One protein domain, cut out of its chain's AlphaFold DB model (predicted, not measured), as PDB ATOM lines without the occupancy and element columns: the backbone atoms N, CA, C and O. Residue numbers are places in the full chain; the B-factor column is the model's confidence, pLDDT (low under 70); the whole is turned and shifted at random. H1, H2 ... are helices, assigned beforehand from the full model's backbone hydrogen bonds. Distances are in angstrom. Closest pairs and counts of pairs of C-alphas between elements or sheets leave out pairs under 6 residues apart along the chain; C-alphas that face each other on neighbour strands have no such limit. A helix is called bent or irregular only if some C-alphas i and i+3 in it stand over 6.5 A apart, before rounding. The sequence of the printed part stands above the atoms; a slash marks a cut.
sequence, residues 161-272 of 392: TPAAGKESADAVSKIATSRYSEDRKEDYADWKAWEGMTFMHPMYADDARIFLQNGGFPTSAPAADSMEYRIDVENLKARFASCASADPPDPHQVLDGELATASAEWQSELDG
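Overview. This is residues 161 to 272 of the 392 residues of an uncharacterized protein of Streptomyces sp. NRRL WC-3701 (UniProt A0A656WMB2). Two groups of helices sit one after the other along an elongated body: the hairpin of H1 and H2 with H3 packed on H1 at one end, and H4 crossed by H5 at the other. H3 lies nearest the middle; one long link, residues 215 to 226, runs from H3 in the first group to H4 in the second, and another, residues 242 to 255, joins H4 to H5. The printed part has 112 residues with five named helices, H1 to H5 in order, and no named strand; its class is all helix. It is compact, with a radius of gyration of the C-alphas of 14.4 A, and spans 48 by 28 by 20 A.

Along the chain. H1, residues 166 to 179, begins at C-alpha 166 (-3.429, 59.410, 117.469) and is 19.9 A long from first to last C-alpha. H2 holds residues 185 to 196 and is irregular: C-alphas 186 and 189 are 7.5 A apart. H3 holds residues 205 to 214. H4, residues 227 to 241, measures 21.3 A. H5, residues 256 to 272, measures 24.2 A and ends at C-alpha 272 (0.064, 23.214, 108.416).

Arrangement. H1 and H2 form a helical hairpin and only just touch, with 3 pairs of C-alphas within 8 A, through residues 176 to 179 of H1 alone; the closest C-alphas are those of Ala 176 and Trp 194, 7.0 A apart. Their shallow tilt is 16 degrees, opposite ways. With residues 168 to 172 alone, H1 touches H3 at a steep tilt of 45 degrees, the same way; the closest C-alphas, of Val 172 and Ala 208, are 6.3 A apart. H2 and H3 are apart. H3 and H4 are close but not clearly touching, the closest C-alphas being those of Asp 206 and Arg 239, 6.6 A apart. H4 and H5 touch at a steep tilt of 56 degrees, the same way, with the C-alphas of Val 233 and Ala 262 closest at 4.9 A. Every O i to N i+4 pair is within hydrogen-bond range in H1, H3, H4 and H5, and 6 of 8 are in H2.

Size, cuts and confidence. The C-alphas farthest apart, of Asp 183 and Gly 272, are 49.3 A apart. The printed part has no cut. The links from H3 to H4 and from H4 to H5 are long. The mean pLDDT of the printed part is 94.8, and no printed residue is under 70.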
ATOM      1  N   THR A 161      -9.720  45.361 112.535       94.56
ATOM      2  CA  THR A 161      -8.448  45.906 112.087       94.56
ATOM      3  C   THR A 161      -7.911  46.885 113.138       94.56
ATOM      4  O   THR A 161      -8.616  47.823 113.527       94.56
ATOM      5  N   PRO A 162      -6.677  46.701 113.640       95.12
ATOM      6  CA  PRO A 162      -6.112  47.584 114.648       95.12
ATOM      7  C   PRO A 162      -6.017  49.020 114.134       95.12
ATOM      8  O   PRO A 162      -5.429  49.278 113.084       95.12
ATOM      9  N   ALA A 163      -6.564  49.966 114.894       96.38
ATOM     10  CA  ALA A 163      -6.451  51.385 114.588       96.38
ATOM     11  C   ALA A 163      -5.070  51.931 114.986       96.38
ATOM     12  O   ALA A 163      -4.491  51.533 116.001       96.38
ATOM     13  N   ALA A 164      -4.559  52.874 114.201       97.19
ATOM     14  CA  ALA A 164      -3.367  53.632 114.535       97.19
ATOM     15  C   ALA A 164      -3.608  54.501 115.781       97.19
ATOM     16  O   ALA A 164      -4.695  55.047 115.985       97.19
ATOM     17  N   GLY A 165      -2.567  54.670 116.601       97.38
ATOM     18  CA  GLY A 165      -2.572  55.672 117.666       97.38
ATOM     19  C   GLY A 165      -2.694  57.086 117.093       97.38
ATOM     20  O   GLY A 165      -2.312  57.334 115.944       97.38
ATOM     21  N   LYS A 166      -3.199  58.024 117.901       97.75
ATOM     22  CA  LYS A 166      -3.429  59.410 117.469       97.75
ATOM     23  C   LYS A 166      -2.162  60.050 116.901       97.75
ATOM     24  O   LYS A 166      -2.217  60.688 115.858       97.75
ATOM     25  N   GLU A 167      -1.025  59.845 117.551       98.12
ATOM     26  CA  GLU A 167       0.261  60.411 117.150       98.12
ATOM     27  C   GLU A 167       0.701  59.900 115.772       98.12
ATOM     28  O   GLU A 167       1.172  60.678 114.945       98.12
ATOM     29  N   SER A 168       0.509  58.606 115.499       98.06
ATOM     30  CA  SER A 168       0.817  58.006 114.197       98.06
ATOM     31  C   SER A 168      -0.132  58.505 113.111       98.06
ATOM     32  O   SER A 168       0.328  58.868 112.030       98.06
ATOM     33  N   ALA A 169      -1.434  58.582 113.400       98.00
ATOM     34  CA  ALA A 169      -2.426  59.082 112.450       98.00
ATOM     35  C   ALA A 169      -2.207  60.568 112.103       98.00
ATOM     36  O   ALA A 169      -2.267  60.954 110.931       98.00
ATOM     37  N   ASP A 170      -1.880  61.394 113.101       98.12
ATOM     38  CA  ASP A 170      -1.545  62.808 112.912       98.12
ATOM     39  C   ASP A 170      -0.239  62.960 112.103       98.12
ATOM     40  O   ASP A 170      -0.146  63.819 111.222       98.12
ATOM     41  N   ALA A 171       0.764  62.108 112.353       98.38
ATOM     42  CA  ALA A 171       2.025  62.113 111.610       98.38
ATOM     43  C   ALA A 171       1.834  61.741 110.129       98.38
ATOM     44  O   ALA A 171       2.362  62.441 109.261       98.38
ATOM     45  N   VAL A 172       1.041  60.704 109.832       98.19
ATOM     46  CA  VAL A 172       0.672  60.335 108.453       98.19
ATOM     47  C   VAL A 172      -0.038  61.497 107.774       98.19
ATOM     48  O   VAL A 172       0.388  61.935 106.708       98.19
ATOM     49  N   SER A 173      -1.066  62.055 108.419       96.81
ATOM     50  CA  SER A 173      -1.867  63.150 107.858       96.81
ATOM     51  C   SER A 173      -1.015  64.383 107.546       96.81
ATOM     52  O   SER A 173      -1.181  65.001 106.494       96.81
ATOM     53  N   LYS A 174      -0.052  64.713 108.419       97.62
ATOM     54  CA  LYS A 174       0.885  65.826 108.213       97.62
ATOM     55  C   LYS A 174       1.759  65.613 106.979       97.62
ATOM     56  O   LYS A 174       1.926  66.540 106.188       97.62
ATOM     57  N   ILE A 175       2.322  64.415 106.819       97.25
ATOM     58  CA  ILE A 175       3.145  64.077 105.653       97.25
ATOM     59  C   ILE A 175       2.276  64.092 104.392       97.25
ATOM     60  O   ILE A 175       2.613  64.797 103.444       97.25
ATOM     61  N   ALA A 176       1.139  63.397 104.400       95.44
ATOM     62  CA  ALA A 176       0.255  63.278 103.246       95.44
ATOM     63  C   ALA A 176      -0.253  64.640 102.756       95.44
ATOM     64  O   ALA A 176      -0.069  64.962 101.589       95.44
ATOM     65  N   THR A 177      -0.754  65.497 103.653       93.94
ATOM     66  CA  THR A 177      -1.220  66.859 103.304       93.94
ATOM     67  C   THR A 177      -0.112  67.721 102.690       93.94
ATOM     68  O   THR A 177      -0.378  68.603 101.876       93.94
ATOM     69  N   SER A 178       1.146  67.493 103.080       94.25
ATOM     70  CA  SER A 178       2.280  68.232 102.518       94.25
ATOM     71  C   SER A 178       2.739  67.703 101.156       94.25
ATOM     72  O   SER A 178       3.288  68.469 100.364       94.25
ATOM     73  N   ARG A 179       2.531  66.410 100.883       92.75
ATOM     74  CA  ARG A 179       3.067  65.719  99.700       92.75
ATOM     75  C   ARG A 179       2.046  65.545  98.592       92.75
ATOM     76  O   ARG A 179       2.423  65.644  97.435       92.75
ATOM     77  N   TYR A 180       0.784  65.327  98.933       93.69
ATOM     78  CA  TYR A 180      -0.258  64.933  97.993       93.69
ATOM     79  C   TYR A 180      -1.342  66.002  97.916       93.69
ATOM     80  O   TYR A 180      -1.695  66.628  98.914       93.69
ATOM     81  N   SER A 181      -1.857  66.241  96.714       89.38
ATOM     82  CA  SER A 181      -2.870  67.261  96.455       89.38
ATOM     83  C   SER A 181      -3.833  66.766  95.390       89.38
ATOM     84  O   SER A 181      -3.394  66.276  94.353       89.38
ATOM     85  N   GLU A 182      -5.131  66.946  95.633       89.88
ATOM     86  CA  GLU A 182      -6.189  66.637  94.665       89.88
ATOM     87  C   GLU A 182      -5.995  67.400  93.342       89.88
ATOM     88  O   GLU A 182      -6.223  66.860  92.261       89.88
ATOM     89  N   ASP A 183      -5.493  68.637  93.423       89.44
ATOM     90  CA  ASP A 183      -5.311  69.535  92.279       89.44
ATOM     91  C   ASP A 183      -4.092  69.178  91.410       89.44
ATOM     92  O   ASP A 183      -3.965  69.656  90.277       89.44
ATOM     93  N   ARG A 184      -3.167  68.350  91.917       87.06
ATOM     94  CA  ARG A 184      -1.958  67.941  91.190       87.06
ATOM     95  C   ARG A 184      -2.151  66.559  90.588       87.06
ATOM     96  O   ARG A 184      -2.084  65.548  91.276       87.06
ATOM     97  N   LYS A 185      -2.318  66.513  89.262       83.38
ATOM     98  CA  LYS A 185      -2.566  65.269  88.511       83.38
ATOM     99  C   LYS A 185      -1.541  64.164  88.797       83.38
ATOM    100  O   LYS A 185      -1.912  62.997  88.838       83.38
ATOM    101  N   GLU A 186      -0.275  64.529  88.966       85.50
ATOM    102  CA  GLU A 186       0.820  63.593  89.244       85.50
ATOM    103  C   GLU A 186       0.791  62.985  90.653       85.50
ATOM    104  O   GLU A 186       1.265  61.868  90.819       85.50
ATOM    105  N   ASP A 187       0.108  63.625  91.607       89.25
ATOM    106  CA  ASP A 187      -0.088  63.104  92.966       89.25
ATOM    107  C   ASP A 187      -1.482  62.488  93.164       89.25
ATOM    108  O   ASP A 187      -1.803  62.019  94.252       89.25
ATOM    109  N   TYR A 188      -2.351  62.512  92.147       91.25
ATOM    110  CA  TYR A 188      -3.770  62.190  92.320       91.25
ATOM    111  C   TYR A 188      -4.005  60.746  92.790       91.25
ATOM    112  O   TYR A 188      -4.889  60.500  93.609       91.25
ATOM    113  N   ALA A 189      -3.216  59.786  92.292       93.25
ATOM    114  CA  ALA A 189      -3.303  58.389  92.724       93.25
ATOM    115  C   ALA A 189      -2.950  58.237  94.213       93.25
ATOM    116  O   ALA A 189      -3.678  57.574  94.952       93.25
ATOM    117  N   ASP A 190      -1.895  58.918  94.652       95.56
ATOM    118  CA  ASP A 190      -1.430  58.912  96.036       95.56
ATOM    119  C   ASP A 190      -2.412  59.642  96.952       95.56
ATOM    120  O   ASP A 190      -2.795  59.127  97.999       95.56
ATOM    121  N   TRP A 191      -2.895  60.816  96.539       95.12
ATOM    122  CA  TRP A 191      -3.924  61.556  97.267       95.12
ATOM    123  C   TRP A 191      -5.174  60.694  97.481       95.12
ATOM    124  O   TRP A 191      -5.681  60.604  98.598       95.12
ATOM    125  N   LYS A 192      -5.617  59.984  96.437       95.25
ATOM    126  CA  LYS A 192      -6.770  59.083  96.506       95.25
ATOM    127  C   LYS A 192      -6.518  57.871  97.404       95.25
ATOM    128  O   LYS A 192      -7.410  57.474  98.149       95.25
ATOM    129  N   ALA A 193      -5.322  57.281  97.342       95.56
ATOM    130  CA  ALA A 193      -4.934  56.189  98.231       95.56
ATOM    131  C   ALA A 193      -4.914  56.647  99.699       95.56
ATOM    132  O   ALA A 193      -5.393  55.927 100.571       95.56
ATOM    133  N   TRP A 194      -4.437  57.867  99.967       95.62
ATOM    134  CA  TRP A 194      -4.440  58.461 101.303       95.62
ATOM    135  C   TRP A 194      -5.853  58.745 101.821       95.62
ATOM    136  O   TRP A 194      -6.152  58.370 102.954       95.62
ATOM    137  N   GLU A 195      -6.743  59.332 101.014       94.06
ATOM    138  CA  GLU A 195      -8.160  59.466 101.390       94.06
ATOM    139  C   GLU A 195      -8.763  58.099 101.738       94.06
ATOM    140  O   GLU A 195      -9.412  57.938 102.775       94.06
ATOM    141  N   GLY A 196      -8.462  57.087 100.916       94.19
ATOM    142  CA  GLY A 196      -8.877  55.704 101.128       94.19
ATOM    143  C   GLY A 196      -8.431  55.111 102.465       94.19
ATOM    144  O   GLY A 196      -9.158  54.299 103.016       94.19
ATOM    145  N   MET A 197      -7.310  55.554 103.048       94.88
ATOM    146  CA  MET A 197      -6.843  55.083 104.364       94.88
ATOM    147  C   MET A 197      -7.737  55.514 105.536       94.88
ATOM    148  O   MET A 197      -7.527  55.051 106.658       94.88
ATOM    149  N   THR A 198      -8.680  56.433 105.321       92.88
ATOM    150  CA  THR A 198      -9.560  56.964 106.380       92.88
ATOM    151  C   THR A 198     -11.026  57.067 105.962       92.88
ATOM    152  O   THR A 198     -11.872  57.537 106.728       92.88
ATOM    153  N   PHE A 199     -11.363  56.639 104.746       91.88
ATOM    154  CA  PHE A 199     -12.716  56.765 104.231       91.88
ATOM    155  C   PHE A 199     -13.643  55.749 104.906       91.88
ATOM    156  O   PHE A 199     -13.564  54.552 104.656       91.88
ATOM    157  N   MET A 200     -14.568  56.238 105.738       91.94
ATOM    158  CA  MET A 200     -15.549  55.422 106.477       91.94
ATOM    159  C   MET A 200     -14.944  54.439 107.501       91.94
ATOM    160  O   MET A 200     -15.650  53.559 107.992       91.94
ATOM    161  N   HIS A 201     -13.679  54.617 107.884       93.00
ATOM    162  CA  HIS A 201     -13.002  53.849 108.932       93.00
ATOM    163  C   HIS A 201     -11.855  54.670 109.555       93.00
ATOM    164  O   HIS A 201     -11.395  55.642 108.952       93.00
ATOM    165  N   PRO A 202     -11.378  54.345 110.772       94.69
ATOM    166  CA  PRO A 202     -10.170  54.970 111.305       94.69
ATOM    167  C   PRO A 202      -8.938  54.571 110.484       94.69
ATOM    168  O   PRO A 202      -8.924  53.531 109.832       94.69
ATOM    169  N   MET A 203      -7.864  55.354 110.582       96.25
ATOM    170  CA  MET A 203      -6.579  54.955 110.012       96.25
ATOM    171  C   MET A 203      -6.081  53.670 110.671       96.25
ATOM    172  O   MET A 203      -5.971  53.611 111.899       96.25
ATOM    173  N   TYR A 204      -5.752  52.660 109.876       96.50
ATOM    174  CA  TYR A 204      -5.251  51.393 110.396       96.50
ATOM    175  C   TYR A 204      -3.769  51.467 110.761       96.50
ATOM    176  O   TYR A 204      -2.974  52.161 110.124       96.50
ATOM    177  N   ALA A 205      -3.395  50.744 111.815       96.50
ATOM    178  CA  ALA A 205      -2.065  50.795 112.409       96.50
ATOM    179  C   ALA A 205      -0.971  50.367 111.423       96.50
ATOM    180  O   ALA A 205       0.058  51.033 111.326       96.50
ATOM    181  N   ASP A 206      -1.200  49.289 110.673       95.75
ATOM    182  CA  ASP A 206      -0.221  48.780 109.710       95.75
ATOM    183  C   ASP A 206      -0.137  49.619 108.430       95.75
ATOM    184  O   ASP A 206       0.956  49.767 107.886       95.75
ATOM    185  N   ASP A 207      -1.240  50.230 107.982       96.25
ATOM    186  CA  ASP A 207      -1.195  51.180 106.862       96.25
ATOM    187  C   ASP A 207      -0.393  52.427 107.256       96.25
ATOM    188  O   ASP A 207       0.498  52.861 106.526       96.25
ATOM    189  N   ALA A 208      -0.631  52.949 108.466       97.25
ATOM    190  CA  ALA A 208       0.163  54.040 109.019       97.25
ATOM    191  C   ALA A 208       1.643  53.654 109.174       97.25
ATOM    192  O   ALA A 208       2.520  54.458 108.861       97.25
ATOM    193  N   ARG A 209       1.945  52.429 109.626       96.38
ATOM    194  CA  ARG A 209       3.322  51.933 109.772       96.38
ATOM    195  C   ARG A 209       4.062  51.931 108.435       96.38
ATOM    196  O   ARG A 209       5.150  52.497 108.367       96.38
ATOM    197  N   ILE A 210       3.485  51.319 107.398       95.69
ATOM    198  CA  ILE A 210       4.106  51.229 106.065       95.69
ATOM    199  C   ILE A 210       4.337  52.632 105.496       95.69
ATOM    200  O   ILE A 210       5.434  52.931 105.022       95.69
ATOM    201  N   PHE A 211       3.343  53.513 105.621       97.62
ATOM    202  CA  PHE A 211       3.439  54.893 105.156       97.62
ATOM    203  C   PHE A 211       4.547  55.678 105.878       97.62
ATOM    204  O   PHE A 211       5.374  56.340 105.250       97.62
ATOM    205  N   LEU A 212       4.600  55.609 107.212       97.69
ATOM    206  CA  LEU A 212       5.595  56.333 108.011       97.69
ATOM    207  C   LEU A 212       7.015  55.805 107.789       97.69
ATOM    208  O   LEU A 212       7.947  56.605 107.721       97.69
ATOM    209  N   GLN A 213       7.182  54.489 107.640       95.62
ATOM    210  CA  GLN A 213       8.474  53.852 107.369       95.62
ATOM    211  C   GLN A 213       9.099  54.347 106.057       95.62
ATOM    212  O   GLN A 213      10.316  54.502 105.980       95.62
ATOM    213  N   ASN A 214       8.269  54.644 105.055       95.56
ATOM    214  CA  ASN A 214       8.704  55.114 103.739       95.56
ATOM    215  C   ASN A 214       8.623  56.645 103.581       95.56
ATOM    216  O   ASN A 214       9.045  57.199 102.566       95.56
ATOM    217  N   GLY A 215       8.093  57.358 104.583       96.25
ATOM    218  CA  GLY A 215       7.847  58.799 104.508       96.25
ATOM    219  C   GLY A 215       6.799  59.196 103.456       96.25
ATOM    220  O   GLY A 215       6.846  60.322 102.951       96.25
ATOM    221  N   GLY A 216       5.885  58.287 103.114       97.00
ATOM    222  CA  GLY A 216       4.931  58.366 102.005       97.00
ATOM    223  C   GLY A 216       4.551  56.964 101.517       97.00
ATOM    224  O   GLY A 216       4.925  55.969 102.141       97.00
ATOM    225  N   PHE A 217       3.839  56.869 100.393       97.12
ATOM    226  CA  PHE A 217       3.641  55.582  99.723       97.12
ATOM    227  C   PHE A 217       4.973  55.033  99.178       97.12
ATOM    228  O   PHE A 217       5.784  55.814  98.668       97.12
ATOM    229  N   PRO A 218       5.238  53.718  99.296       95.56
ATOM    230  CA  PRO A 218       6.477  53.122  98.801       95.56
ATOM    231  C   PRO A 218       6.606  53.263  97.282       95.56
ATOM    232  O   PRO A 218       5.699  52.894  96.551       95.56
ATOM    233  N   THR A 219       7.744  53.752  96.786       95.44
ATOM    234  CA  THR A 219       8.002  53.921  95.337       95.44
ATOM    235  C   THR A 219       8.951  52.870  94.757       95.44
ATOM    236  O   THR A 219       9.251  52.882  93.564       95.44
ATOM    237  N   SER A 220       9.434  51.954  95.595       95.19
ATOM    238  CA  SER A 220      10.283  50.826  95.219       95.19
ATOM    239  C   SER A 220      10.142  49.704  96.243       95.19
ATOM    240  O   SER A 220       9.936  49.993  97.421       95.19
ATOM    241  N   ALA A 221      10.352  48.465  95.809       94.00
ATOM    242  CA  ALA A 221      10.471  47.298  96.678       94.00
ATOM    243  C   ALA A 221      11.929  46.821  96.789       94.00
ATOM    244  O   ALA A 221      12.707  46.993  95.839       94.00
ATOM    245  N   PRO A 222      12.322  46.213  97.922       95.62
ATOM    246  CA  PRO A 222      13.586  45.499  98.024       95.62
ATOM    247  C   PRO A 222      13.708  44.343  97.017       95.62
ATOM    248  O   PRO A 222      12.724  43.800  96.518       95.62
ATOM    249  N   ALA A 223      14.941  43.924  96.721       95.44
ATOM    250  CA  ALA A 223      15.173  42.776  95.845       95.44
ATOM    251  C   ALA A 223      14.634  41.483  96.484       95.44
ATOM    252  O   ALA A 223      14.813  41.273  97.680       95.44
ATOM    253  N   ALA A 224      14.023  40.591  95.700       94.06
ATOM    254  CA  ALA A 224      13.362  39.388  96.224       94.06
ATOM    255  C   ALA A 224      14.291  38.429  97.002       94.06
ATOM    256  O   ALA A 224      13.830  37.643  97.828       94.06
ATOM    257  N   ASP A 225      15.600  38.475  96.744       94.19
ATOM    258  CA  ASP A 225      16.640  37.700  97.432       94.19
ATOM    259  C   ASP A 225      17.302  38.452  98.606       94.19
ATOM    260  O   ASP A 225      18.224  37.929  99.235       94.19
ATOM    261  N   SER A 226      16.826  39.658  98.926       97.69
ATOM    262  CA  SER A 226      17.333  40.483 100.024       97.69
ATOM    263  C   SER A 226      16.725  40.117 101.381       97.69
ATOM    264  O   SER A 226      15.647  39.523 101.485       97.69
ATOM    265  N   MET A 227      17.419  40.509 102.452       97.69
ATOM    266  CA  MET A 227      16.905  40.368 103.817       97.69
ATOM    267  C   MET A 227      15.715  41.305 104.050       97.69
ATOM    268  O   MET A 227      14.763  40.940 104.733       97.69
ATOM    269  N   GLU A 228      15.754  42.495 103.461       95.81
ATOM    270  CA  GLU A 228      14.718  43.517 103.555       95.81
ATOM    271  C   GLU A 228      13.384  43.003 102.996       95.81
ATOM    272  O   GLU A 228      12.377  43.066 103.695       95.81
ATOM    273  N   TYR A 229      13.397  42.367 101.816       97.44
ATOM    274  CA  TYR A 229      12.206  41.729 101.239       97.44
ATOM    275  C   TYR A 229      11.615  40.673 102.182       97.44
ATOM    276  O   TYR A 229      10.407  40.610 102.402       97.44
ATOM    277  N   ARG A 230      12.468  39.846 102.803       98.12
ATOM    278  CA  ARG A 230      12.015  38.834 103.769       98.12
ATOM    279  C   ARG A 230      11.424  39.449 105.034       98.12
ATOM    280  O   ARG A 230      10.433  38.926 105.535       98.12
ATOM    281  N   ILE A 231      11.998  40.537 105.541       96.94
ATOM    282  CA  ILE A 231      11.447  41.273 106.687       96.94
ATOM    283  C   ILE A 231      10.068  41.841 106.339       96.94
ATOM    284  O   ILE A 231       9.144  41.718 107.144       96.94
ATOM    285  N   ASP A 232       9.897  42.406 105.145       95.81
ATOM    286  CA  ASP A 232       8.616  42.965 104.712       95.81
ATOM    287  C   ASP A 232       7.540  41.883 104.526       95.81
ATOM    288  O   ASP A 232       6.406  42.069 104.977       95.81
ATOM    289  N   VAL A 233       7.905  40.707 104.002       97.75
ATOM    290  CA  VAL A 233       7.027  39.521 103.967       97.75
ATOM    291  C   VAL A 233       6.559  39.118 105.374       97.75
ATOM    292  O   VAL A 233       5.360  38.925 105.593       97.75
ATOM    293  N   GLU A 234       7.463  39.023 106.354       97.69
ATOM    294  CA  GLU A 234       7.085  38.667 107.732       97.69
ATOM    295  C   GLU A 234       6.248  39.761 108.415       97.69
ATOM    296  O   GLU A 234       5.306  39.456 109.152       97.69
ATOM    297  N   ASN A 235       6.519  41.037 108.128       95.94
ATOM    298  CA  ASN A 235       5.707  42.153 108.616       95.94
ATOM    299  C   ASN A 235       4.267  42.086 108.077       95.94
ATOM    300  O   ASN A 235       3.318  42.344 108.820       95.94
ATOM    301  N   LEU A 236       4.080  41.709 106.808       96.06
ATOM    302  CA  LEU A 236       2.750  41.496 106.225       96.06
ATOM    303  C   LEU A 236       2.030  40.297 106.857       96.06
ATOM    304  O   LEU A 236       0.838  40.376 107.149       96.06
ATOM    305  N   LYS A 237       2.740  39.207 107.158       96.69
ATOM    306  CA  LYS A 237       2.152  38.061 107.876       96.69
ATOM    307  C   LYS A 237       1.724  38.434 109.297       96.69
ATOM    308  O   LYS A 237       0.631  38.064 109.728       96.69
ATOM    309  N   ALA A 238       2.530  39.225 110.008       95.00
ATOM    310  CA  ALA A 238       2.171  39.753 111.325       95.00
ATOM    311  C   ALA A 238       0.913  40.641 111.269       95.00
ATOM    312  O   ALA A 238       0.037  40.518 112.130       95.00
ATOM    313  N   ARG A 239       0.780  41.465 110.220       94.56
ATOM    314  CA  ARG A 239      -0.439  42.229 109.908       94.56
ATOM    315  C   ARG A 239      -1.649  41.304 109.705       94.56
ATOM    316  O   ARG A 239      -2.705  41.530 110.290       94.56
ATOM    317  N   PHE A 240      -1.525  40.225 108.934       94.69
ATOM    318  CA  PHE A 240      -2.646  39.296 108.716       94.69
ATOM    319  C   PHE A 240      -3.106  38.626 110.016       94.69
ATOM    320  O   PHE A 240      -4.308  38.498 110.263       94.69
ATOM    321  N   ALA A 241      -2.161  38.258 110.883       92.44
ATOM    322  CA  ALA A 241      -2.455  37.683 112.192       92.44
ATOM    323  C   ALA A 241      -3.208  38.650 113.127       92.44
ATOM    324  O   ALA A 241      -3.922  38.198 114.024       92.44
ATOM    325  N   SER A 242      -3.080  39.965 112.913       91.69
ATOM    326  CA  SER A 242      -3.763  41.006 113.687       91.69
ATOM    327  C   SER A 242      -5.143  41.380 113.135       91.69
ATOM    328  O   SER A 242      -5.727  42.348 113.611       91.69
ATOM    329  N   CYS A 243      -5.693  40.605 112.188       94.12
ATOM    330  CA  CYS A 243      -6.968  40.865 111.505       94.12
ATOM    331  C   CYS A 243      -6.974  42.049 110.523       94.12
ATOM    332  O   CYS A 243      -8.024  42.345 109.951       94.12
ATOM    333  N   ALA A 244      -5.822  42.664 110.238       94.38
ATOM    334  CA  ALA A 244      -5.675  43.628 109.150       94.38
ATOM    335  C   ALA A 244      -5.665  42.908 107.787       94.38
ATOM    336  O   ALA A 244      -4.626  42.664 107.172       94.38
ATOM    337  N   SER A 245      -6.861  42.500 107.362       91.12
ATOM    338  CA  SER A 245      -7.090  41.577 106.244       91.12
ATOM    339  C   SER A 245      -6.941  42.209 104.858       91.12
ATOM    340  O   SER A 245      -6.542  41.507 103.925       91.12
ATOM    341  N   ALA A 246      -7.211  43.509 104.729       91.00
ATOM    342  CA  ALA A 246      -7.053  44.253 103.484       91.00
ATOM    343  C   ALA A 246      -5.580  44.341 103.054       91.00
ATOM    344  O   ALA A 246      -4.676  44.409 103.896       91.00
ATOM    345  N   ASP A 247      -5.359  44.368 101.740       92.50
ATOM    346  CA  ASP A 247      -4.047  44.650 101.161       92.50
ATOM    347  C   ASP A 247      -3.576  46.059 101.572       92.50
ATOM    348  O   ASP A 247      -4.411  46.956 101.741       92.50
ATOM    349  N   PRO A 248      -2.264  46.272 101.781       93.31
ATOM    350  CA  PRO A 248      -1.746  47.600 102.075       93.31
ATOM    351  C   PRO A 248      -2.032  48.565 100.909       93.31
ATOM    352  O   PRO A 248      -1.937  48.160  99.749       93.31
ATOM    353  N   PRO A 249      -2.344  49.844 101.186       94.38
ATOM    354  CA  PRO A 249      -2.444  50.867 100.154       94.38
ATOM    355  C   PRO A 249      -1.129  50.994  99.372       94.38
ATOM    356  O   PRO A 249      -0.095  51.352  99.939       94.38
ATOM    357  N   ASP A 250      -1.184  50.718  98.072       94.81
ATOM    358  CA  ASP A 250      -0.016  50.711  97.190       94.81
ATOM    359  C   ASP A 250      -0.350  51.332  95.820       94.81
ATOM    360  O   ASP A 250      -0.588  50.622  94.838       94.81
ATOM    361  N   PRO A 251      -0.415  52.674  95.724       95.38
ATOM    362  CA  PRO A 251      -0.713  53.354  94.462       95.38
ATOM    363  C   PRO A 251       0.372  53.151  93.390       95.38
ATOM    364  O   PRO A 251       0.109  53.393  92.211       95.38
ATOM    365  N   HIS A 252       1.572  52.703  93.776       95.06
ATOM    366  CA  HIS A 252       2.711  52.502  92.881       95.06
ATOM    367  C   HIS A 252       2.920  51.036  92.470       95.06
ATOM    368  O   HIS A 252       3.754  50.783  91.602       95.06
ATOM    369  N   GLN A 253       2.149  50.098  93.035       94.31
ATOM    370  CA  GLN A 253       2.190  48.659  92.728       94.31
ATOM    371  C   GLN A 253       3.577  48.039  92.940       94.31
ATOM    372  O   GLN A 253       4.022  47.184  92.171       94.31
ATOM    373  N   VAL A 254       4.302  48.508  93.955       96.19
ATOM    374  CA  VAL A 254       5.645  48.003  94.260       96.19
ATOM    375  C   VAL A 254       5.635  46.885  95.294       96.19
ATOM    376  O   VAL A 254       6.597  46.134  95.336       96.19
ATOM    377  N   LEU A 255       4.564  46.727  96.077       94.81
ATOM    378  CA  LEU A 255       4.436  45.731  97.149       94.81
ATOM    379  C   LEU A 255       3.829  44.397  96.684       94.81
ATOM    380  O   LEU A 255       3.679  43.475  97.491       94.81
ATOM    381  N   ASP A 256       3.447  44.273  95.407       93.12
ATOM    382  CA  ASP A 256       2.773  43.085  94.857       93.12
ATOM    383  C   ASP A 256       3.572  41.794  95.100       93.12
ATOM    384  O   ASP A 256       3.000  40.739  95.394       93.12
ATOM    385  N   GLY A 257       4.903  41.874  95.005       94.12
ATOM    386  CA  GLY A 257       5.793  40.739  95.218       94.12
ATOM    387  C   GLY A 257       5.747  40.241  96.660       94.12
ATOM    388  O   GLY A 257       5.518  39.056  96.903       94.12
ATOM    389  N   GLU A 258       5.989  41.127  97.622       95.50
ATOM    390  CA  GLU A 258       5.955  40.852  99.060       95.50
ATOM    391  C   GLU A 258       4.575  40.349  99.476       95.50
ATOM    392  O   GLU A 258       4.465  39.363 100.207       95.50
ATOM    393  N   LEU A 259       3.514  40.985  98.969       94.88
ATOM    394  CA  LEU A 259       2.131  40.644  99.272       94.88
ATOM    395  C   LEU A 259       1.754  39.244  98.781       94.88
ATOM    396  O   LEU A 259       1.120  38.484  99.523       94.88
ATOM    397  N   ALA A 260       2.148  38.883  97.558       94.06
ATOM    398  CA  ALA A 260       1.907  37.554  97.009       94.06
ATOM    399  C   ALA A 260       2.631  36.473  97.825       94.06
ATOM    400  O   ALA A 260       2.012  35.478  98.218       94.06
ATOM    401  N   THR A 261       3.911  36.693  98.144       96.62
ATOM    402  CA  THR A 261       4.713  35.765  98.956       96.62
ATOM    403  C   THR A 261       4.145  35.626 100.368       96.62
ATOM    404  O   THR A 261       3.893  34.507 100.817       96.62
ATOM    405  N   ALA A 262       3.852  36.739 101.045       96.94
ATOM    406  CA  ALA A 262       3.269  36.741 102.384       96.94
ATOM    407  C   ALA A 262       1.914  36.025 102.423       96.94
ATOM    408  O   ALA A 262       1.653  35.243 103.336       96.94
ATOM    409  N   SER A 263       1.059  36.254 101.422       95.00
ATOM    410  CA  SER A 263      -0.253  35.604 101.334       95.00
ATOM    411  C   SER A 263      -0.127  34.090 101.164       95.00
ATOM    412  O   SER A 263      -0.824  33.344 101.849       95.00
ATOM    413  N   ALA A 264       0.771  33.630 100.288       94.81
ATOM    414  CA  ALA A 264       0.997  32.205 100.057       94.81
ATOM    415  C   ALA A 264       1.590  31.507 101.292       94.81
ATOM    416  O   ALA A 264       1.103  30.452 101.702       94.81
ATOM    417  N   GLU A 265       2.605  32.110 101.916       96.69
ATOM    418  CA  GLU A 265       3.224  31.575 103.131       96.69
ATOM    419  C   GLU A 265       2.237  31.528 104.298       96.69
ATOM    420  O   GLU A 265       2.137  30.503 104.971       96.69
ATOM    421  N   TRP A 266       1.447  32.586 104.498       95.56
ATOM    422  CA  TRP A 266       0.422  32.631 105.540       95.56
ATOM    423  C   TRP A 266      -0.605  31.503 105.396       95.56
ATOM    424  O   TRP A 266      -0.903  30.811 106.371       95.56
ATOM    425  N   GLN A 267      -1.119  31.264 104.184       93.56
ATOM    426  CA  GLN A 267      -2.055  30.156 103.967       93.56
ATOM    427  C   GLN A 267      -1.383  28.797 104.206       93.56
ATOM    428  O   GLN A 267      -1.964  27.943 104.875       93.56
ATOM    429  N   SER A 268      -0.132  28.617 103.769       95.06
ATOM    430  CA  SER A 268       0.628  27.391 104.049       95.06
ATOM    431  C   SER A 268       0.829  27.153 105.552       95.06
ATOM    432  O   SER A 268       0.783  26.007 106.010       95.06
ATOM    433  N   GLU A 269       1.055  28.206 106.337       95.31
ATOM    434  CA  GLU A 269       1.191  28.115 107.793       95.31
ATOM    435  C   GLU A 269      -0.129  27.743 108.474       95.31
ATOM    436  O   GLU A 269      -0.142  26.896 109.376       95.31
ATOM    437  N   LEU A 270      -1.241  28.339 108.033       93.12
ATOM    438  CA  LEU A 270      -2.575  28.010 108.534       93.12
ATOM    439  C   LEU A 270      -2.954  26.561 108.216       93.12
ATOM    440  O   LEU A 270      -3.417  25.841 109.107       93.12
ATOM    441  N   ASP A 271      -2.694  26.110 106.990       91.19
ATOM    442  CA  ASP A 271      -2.948  24.735 106.563       91.19
ATOM    443  C   ASP A 271      -2.105  23.730 107.355       91.19
ATOM    444  O   ASP A 271      -2.626  22.717 107.834       91.19
ATOM    445  N   GLY A 272      -0.825  24.040 107.594       93.94
ATOM    446  CA  GLY A 272       0.064  23.214 108.416       93.94
ATOM    447  C   GLY A 272      -0.402  23.062 109.872       93.94
ATOM    448  O   GLY A 272      -0.150  22.036 110.508       93.94
TER     449      GLY A 272